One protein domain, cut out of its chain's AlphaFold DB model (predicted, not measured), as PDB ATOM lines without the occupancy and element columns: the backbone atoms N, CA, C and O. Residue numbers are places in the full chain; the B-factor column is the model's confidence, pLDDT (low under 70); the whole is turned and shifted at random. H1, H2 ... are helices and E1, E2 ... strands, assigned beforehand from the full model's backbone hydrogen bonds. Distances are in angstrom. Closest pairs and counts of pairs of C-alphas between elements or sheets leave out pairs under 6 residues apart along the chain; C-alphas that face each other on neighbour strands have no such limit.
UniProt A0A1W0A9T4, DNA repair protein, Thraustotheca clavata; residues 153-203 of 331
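This is residues 153 to 203 of the 331 residues of the protein "DNA repair protein" of Thraustotheca clavata (UniProt A0A1W0A9T4). With little regular structure, this elongated domain has the hairpin E2 and E3 along its middle, a loop, residues 177 to 190, at one end, and strands E1 and E4 with short helix H1 at the other. The 51 printed residues run H1, E1, E2, E3, E4, mixed in class, with 19 in named elements; both two-stranded sheets are antiparallel. It is only just loose, close to compact, with radius of gyration of the C-alphas 12.2 A and spans 37 by 20 by 13 A.

E2, residues 173 to 176, is 10.2 A long; E3, 191 to 194, 9.3 A. E1, 163 to 165, and E4, 200 to 202, are each 6.8 A. H1, 155 to 159, is 6.3 A. C-alpha 155 is at (124.434, 193.995, 103.613), C-alpha 202 at (135.286, 199.642, 106.441).

In hairpin E2 and E3, 152 degrees, antiparallel, N 192 and O 175 are within hydrogen-bond range, 2.7 A. In E1 and E4, antiparallel, 148 degrees, N 164 and O 201 are 2.9 A apart. H1 and E1 come closest at C-alphas Lys 155 and Val 165, 6.0 A. In H1 every O i to N i+4 pair is within range.

C-alphas 182 and 202 are farthest apart, 37.3 A. The printed part has no cut; link E2 to E3 is long. Residues 178 to 186 and 188 have pLDDT under 70.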
ATOM      1  N   ARG A 153     124.129 190.766 110.467       95.50
ATOM      2  CA  ARG A 153     123.352 191.839 109.830       95.50
ATOM      3  C   ARG A 153     123.267 191.631 108.324       95.50
ATOM      4  O   ARG A 153     124.092 190.936 107.738       95.50
ATOM      5  N   THR A 154     122.256 192.213 107.687       94.94
ATOM      6  CA  THR A 154     122.175 192.236 106.216       94.94
ATOM      7  C   THR A 154     123.228 193.181 105.627       94.94
ATOM      8  O   THR A 154     123.713 194.068 106.331       94.94
ATOM      9  N   LYS A 155     123.539 193.054 104.325       94.75
ATOM     10  CA  LYS A 155     124.434 193.995 103.613       94.75
ATOM     11  C   LYS A 155     124.036 195.459 103.860       94.75
ATOM     12  O   LYS A 155     124.862 196.266 104.265       94.75
ATOM     13  N   HIS A 156     122.741 195.762 103.733       91.69
ATOM     14  CA  HIS A 156     122.187 197.098 103.991       91.69
ATOM     15  C   HIS A 156     122.417 197.584 105.427       91.69
ATOM     16  O   HIS A 156     122.801 198.723 105.665       91.69
ATOM     17  N   GLN A 157     122.213 196.714 106.417       93.94
ATOM     18  CA  GLN A 157     122.432 197.065 107.821       93.94
ATOM     19  C   GLN A 157     123.915 197.267 108.159       93.94
ATOM     20  O   GLN A 157     124.214 198.069 109.042       93.94
ATOM     21  N   TRP A 158     124.828 196.550 107.495       95.44
ATOM     22  CA  TRP A 158     126.265 196.809 107.607       95.44
ATOM     23  C   TRP A 158     126.647 198.145 106.974       95.44
ATOM     24  O   TRP A 158     127.389 198.899 107.603       95.44
ATOM     25  N   ARG A 159     126.059 198.493 105.818       93.25
ATOM     26  CA  ARG A 159     126.282 199.792 105.163       93.25
ATOM     27  C   ARG A 159     125.966 200.954 106.099       93.25
ATOM     28  O   ARG A 159     126.787 201.850 106.241       93.25
ATOM     29  N   ARG A 160     124.855 200.864 106.839       92.38
ATOM     30  CA  ARG A 160     124.469 201.850 107.868       92.38
ATOM     31  C   ARG A 160     125.418 201.949 109.065       92.38
ATOM     32  O   ARG A 160     125.297 202.862 109.870       92.38
ATOM     33  N   LYS A 161     126.320 200.985 109.226       91.88
ATOM     34  CA  LYS A 161     127.388 200.996 110.231       91.88
ATOM     35  C   LYS A 161     128.744 201.397 109.637       91.88
ATOM     36  O   LYS A 161     129.763 201.141 110.273       91.88
ATOM     37  N   GLY A 162     128.767 201.951 108.423       92.56
ATOM     38  CA  GLY A 162     130.004 202.320 107.736       92.56
ATOM     39  C   GLY A 162     130.837 201.106 107.322       92.56
ATOM     40  O   GLY A 162     132.063 201.163 107.341       92.56
ATOM     41  N   ARG A 163     130.196 199.970 107.009       94.75
ATOM     42  CA  ARG A 163     130.887 198.751 106.562       94.75
ATOM     43  C   ARG A 163     130.226 198.144 105.338       94.75
ATOM     44  O   ARG A 163     129.005 198.175 105.206       94.75
ATOM     45  N   ILE A 164     131.016 197.531 104.469       95.25
ATOM     46  CA  ILE A 164     130.520 196.792 103.303       95.25
ATOM     47  C   ILE A 164     130.948 195.334 103.396       95.25
ATOM     48  O   ILE A 164     132.050 195.027 103.842       95.25
ATOM     49  N   VAL A 165     130.045 194.429 103.023       96.00
ATOM     50  CA  VAL A 165     130.353 192.998 102.921       96.00
ATOM     51  C   VAL A 165     131.217 192.792 101.684       96.00
ATOM     52  O   VAL A 165     130.846 193.280 100.616       96.00
ATOM     53  N   GLN A 166     132.330 192.079 101.832       95.00
ATOM     54  CA  GLN A 166     133.232 191.775 100.720       95.00
ATOM     55  C   GLN A 166     132.501 190.956  99.644       95.00
ATOM     56  O   GLN A 166     131.638 190.135  99.954       95.00
ATOM     57  N   GLU A 167     132.811 191.186  98.367       88.25
ATOM     58  CA  GLU A 167     132.029 190.617  97.257       88.25
ATOM     59  C   GLU A 167     132.060 189.086  97.204       88.25
ATOM     60  O   GLU A 167     131.060 188.471  96.837       88.25
ATOM     61  N   GLN A 168     133.170 188.480  97.626       91.50
ATOM     62  CA  GLN A 168     133.390 187.031  97.598       91.50
ATOM     63  C   GLN A 168     132.809 186.296  98.819       91.50
ATOM     64  O   GLN A 168     132.813 185.070  98.859       91.50
ATOM     65  N   GLU A 169     132.313 187.022  99.825       92.25
ATOM     66  CA  GLU A 169     131.820 186.426 101.067       92.25
ATOM     67  C   GLU A 169     130.390 185.887 100.916       92.25
ATOM     68  O   GLU A 169     129.454 186.602 100.534       92.25
ATOM     69  N   GLU A 170     130.193 184.625 101.292       94.00
ATOM     70  CA  GLU A 170     128.874 183.997 101.340       94.00
ATOM     71  C   GLU A 170     128.144 184.293 102.662       94.00
ATOM     72  O   GLU A 170     128.761 184.427 103.722       94.00
ATOM     73  N   PRO A 171     126.803 184.391 102.667       94.75
ATOM     74  CA  PRO A 171     126.068 184.646 103.898       94.75
ATOM     75  C   PRO A 171     126.161 183.469 104.869       94.75
ATOM     76  O   PRO A 171     125.698 182.370 104.575       94.75
ATOM     77  N   ILE A 172     126.631 183.748 106.086       94.00
ATOM     78  CA  ILE A 172     126.738 182.775 107.187       94.00
ATOM     79  C   ILE A 172     125.380 182.184 107.563       94.00
ATOM     80  O   ILE A 172     125.279 181.039 108.006       94.00
ATOM     81  N   LYS A 173     124.315 182.979 107.432       92.88
ATOM     82  CA  LYS A 173     122.964 182.535 107.769       92.88
ATOM     83  C   LYS A 173     121.942 183.118 106.811       92.88
ATOM     84  O   LYS A 173     121.953 184.315 106.526       92.88
ATOM     85  N   ARG A 174     121.009 182.276 106.371       92.06
ATOM     86  CA  ARG A 174     119.828 182.672 105.596       92.06
ATOM     87  C   ARG A 174     118.577 182.408 106.425       92.06
ATOM     88  O   ARG A 174     118.393 181.305 106.929       92.06
ATOM     89  N   ILE A 175     117.729 183.419 106.601       88.81
ATOM     90  CA  ILE A 175     116.494 183.307 107.400       88.81
ATOM     91  C   ILE A 175     115.291 183.671 106.537       88.81
ATOM     92  O   ILE A 175     115.322 184.689 105.856       88.81
ATOM     93  N   ALA A 176     114.204 182.901 106.593       82.94
ATOM     94  CA  ALA A 176     112.961 183.246 105.903       82.94
ATOM     95  C   ALA A 176     112.388 184.599 106.372       82.94
ATOM     96  O   ALA A 176     112.313 184.884 107.574       82.94
ATOM     97  N   ARG A 177     111.929 185.427 105.429       78.56
ATOM     98  CA  ARG A 177     111.204 186.668 105.738       78.56
ATOM     99  C   ARG A 177     109.859 186.350 106.402       78.56
ATOM    100  O   ARG A 177     109.186 185.384 106.055       78.56
ATOM    101  N   LYS A 178     109.437 187.202 107.346       68.25
ATOM    102  CA  LYS A 178     108.232 187.004 108.181       68.25
ATOM    103  C   LYS A 178     106.941 186.824 107.360       68.25
ATOM    104  O   LYS A 178     106.059 186.103 107.804       68.25
ATOM    105  N   GLN A 179     106.861 187.439 106.177       61.50
ATOM    106  CA  GLN A 179     105.697 187.401 105.279       61.50
ATOM    107  C   GLN A 179     105.542 186.081 104.497       61.50
ATOM    108  O   GLN A 179     104.466 185.834 103.977       61.50
ATOM    109  N   ASN A 180     106.564 185.212 104.452       56.72
ATOM    110  CA  ASN A 180     106.575 183.990 103.632       56.72
ATOM    111  C   ASN A 180     106.962 182.735 104.441       56.72
ATOM    112  O   ASN A 180     107.741 181.903 103.984       56.72
ATOM    113  N   ARG A 181     106.436 182.589 105.667       56.56
ATOM    114  CA  ARG A 181     106.710 181.414 106.526       56.56
ATOM    115  C   ARG A 181     106.009 180.120 106.089       56.56
ATOM    116  O   ARG A 181     106.371 179.065 106.591       56.56
ATOM    117  N   ASN A 182     105.043 180.194 105.172       59.06
ATOM    118  CA  ASN A 182     104.176 179.064 104.817       59.06
ATOM    119  C   ASN A 182     104.727 178.176 103.683       59.06
ATOM    120  O   ASN A 182     104.095 177.184 103.341       59.06
ATOM    121  N   VAL A 183     105.889 178.505 103.102       58.94
ATOM    122  CA  VAL A 183     106.535 177.704 102.046       58.94
ATOM    123  C   VAL A 183     107.878 177.189 102.558       58.94
ATOM    124  O   VAL A 183     108.757 177.988 102.891       58.94
ATOM    125  N   PHE A 184     108.038 175.863 102.616       60.22
ATOM    126  CA  PHE A 184     109.274 175.208 103.040       60.22
ATOM    127  C   PHE A 184     109.762 174.218 101.963       60.22
ATOM    128  O   PHE A 184     108.985 173.350 101.571       60.22
ATOM    129  N   PRO A 185     111.021 174.311 101.494       60.66
ATOM    130  CA  PRO A 185     112.022 175.316 101.847       60.66
ATOM    131  C   PRO A 185     111.686 176.700 101.251       60.66
ATOM    132  O   PRO A 185     111.123 176.793 100.158       60.66
ATOM    133  N   PRO A 186     112.019 177.802 101.946       61.84
ATOM    134  CA  PRO A 186     111.819 179.141 101.407       61.84
ATOM    135  C   PRO A 186     112.709 179.346 100.176       61.84
ATOM    136  O   PRO A 186     113.910 179.075 100.217       61.84
ATOM    137  N   ARG A 187     112.132 179.868  99.086       71.50
ATOM    138  CA  ARG A 187     112.904 180.291  97.903       71.50
ATOM    139  C   ARG A 187     113.986 181.295  98.313       71.50
ATOM    140  O   ARG A 187     113.758 182.104  99.214       71.50
ATOM    141  N   LEU A 188     115.131 181.275  97.629       68.44
ATOM    142  CA  LEU A 188     116.288 182.129  97.939       68.44
ATOM    143  C   LEU A 188     115.907 183.616  98.062       68.44
ATOM    144  O   LEU A 188     116.315 184.283  99.013       68.44
ATOM    145  N   GLU A 189     115.046 184.093  97.164       70.56
ATOM    146  CA  GLU A 189     114.504 185.462  97.112       70.56
ATOM    147  C   GLU A 189     113.711 185.859  98.371       70.56
ATOM    148  O   GLU A 189     113.671 187.025  98.766       70.56
ATOM    149  N   ASN A 190     113.134 184.877  99.066       77.62
ATOM    150  CA  ASN A 190     112.354 185.063 100.288       77.62
ATOM    151  C   ASN A 190     113.188 184.929 101.567       77.62
ATOM    152  O   ASN A 190     112.633 184.914 102.671       77.62
ATOM    153  N   THR A 191     114.516 184.861 101.442       84.88
ATOM    154  CA  THR A 191     115.432 184.793 102.582       84.88
ATOM    155  C   THR A 191     116.178 186.109 102.811       84.88
ATOM    156  O   THR A 191     116.450 186.891 101.902       84.88
ATOM    157  N   LEU A 192     116.489 186.387 104.072       90.31
ATOM    158  CA  LEU A 192     117.417 187.421 104.500       90.31
ATOM    159  C   LEU A 192     118.795 186.788 104.619       90.31
ATOM    160  O   LEU A 192     118.999 185.908 105.453       90.31
ATOM    161  N   SER A 193     119.716 187.258 103.786       94.50
ATOM    162  CA  SER A 193     121.128 186.894 103.841       94.50
ATOM    163  C   SER A 193     121.820 187.725 104.917       94.50
ATOM    164  O   SER A 193     121.756 188.959 104.884       94.50
ATOM    165  N   LEU A 194     122.439 187.051 105.882       96.00
ATOM    166  CA  LEU A 194     123.085 187.668 107.029       96.00
ATOM    167  C   LEU A 194     124.584 187.381 107.058       96.00
ATOM    168  O   LEU A 194     125.012 186.254 106.813       96.00
ATOM    169  N   PHE A 195     125.341 188.401 107.446       97.44
ATOM    170  CA  PHE A 195     126.796 188.421 107.446       97.44
ATOM    171  C   PHE A 195     127.327 188.865 108.806       97.44
ATOM    172  O   PHE A 195     126.688 189.674 109.494       97.44
ATOM    173  N   GLY A 196     128.485 188.343 109.189       95.44
ATOM    174  CA  GLY A 196     129.225 188.769 110.374       95.44
ATOM    175  C   GLY A 196     130.126 189.970 110.100       95.44
ATOM    176  O   GLY A 196     130.423 190.283 108.953       95.44
ATOM    177  N   GLN A 197     130.608 190.630 111.157       94.56
ATOM    178  CA  GLN A 197     131.534 191.762 111.011       94.56
ATOM    179  C   GLN A 197     132.858 191.354 110.348       94.56
ATOM    180  O   GLN A 197     133.432 192.142 109.604       94.56
ATOM    181  N   TRP A 198     133.330 190.127 110.579       94.50
ATOM    182  CA  TRP A 198     134.568 189.603 109.988       94.50
ATOM    183  C   TRP A 198     134.498 189.435 108.465       94.50
ATOM    184  O   TRP A 198     135.539 189.366 107.836       94.50
ATOM    185  N   GLN A 199     133.295 189.424 107.882       96.31
ATOM    186  CA  GLN A 199     133.064 189.358 106.431       96.31
ATOM    187  C   GLN A 199     132.954 190.750 105.791       96.31
ATOM    188  O   GLN A 199     132.477 190.907 104.665       96.31
ATOM    189  N   THR A 200     133.263 191.798 106.560       95.88
ATOM    190  CA  THR A 200     133.060 193.184 106.147       95.88
ATOM    191  C   THR A 200     134.332 193.991 106.288       95.88
ATOM    192  O   THR A 200     135.070 193.841 107.263       95.88
ATOM    193  N   ILE A 201     134.519 194.931 105.375       95.62
ATOM    194  CA  ILE A 201     135.551 195.967 105.444       95.62
ATOM    195  C   ILE A 201     134.914 197.312 105.784       95.62
ATOM    196  O   ILE A 201     133.691 197.470 105.704       95.62
ATOM    197  N   VAL A 202     135.733 198.260 106.237       93.94
ATOM    198  CA  VAL A 202     135.286 199.642 106.441       93.94
ATOM    199  C   VAL A 202     134.869 200.204 105.085       93.94
ATOM    200  O   VAL A 202     135.523 199.947 104.079       93.94
ATOM    201  N   TYR A 203     133.730 200.888 105.052       93.56
ATOM    202  CA  TYR A 203     133.296 201.584 103.854       93.56
ATOM    203  C   TYR A 203     134.150 202.829 103.646       93.56
ATOM    204  O   TYR A 203     134.275 203.643 104.560       93.56
TER     205      TYR A 203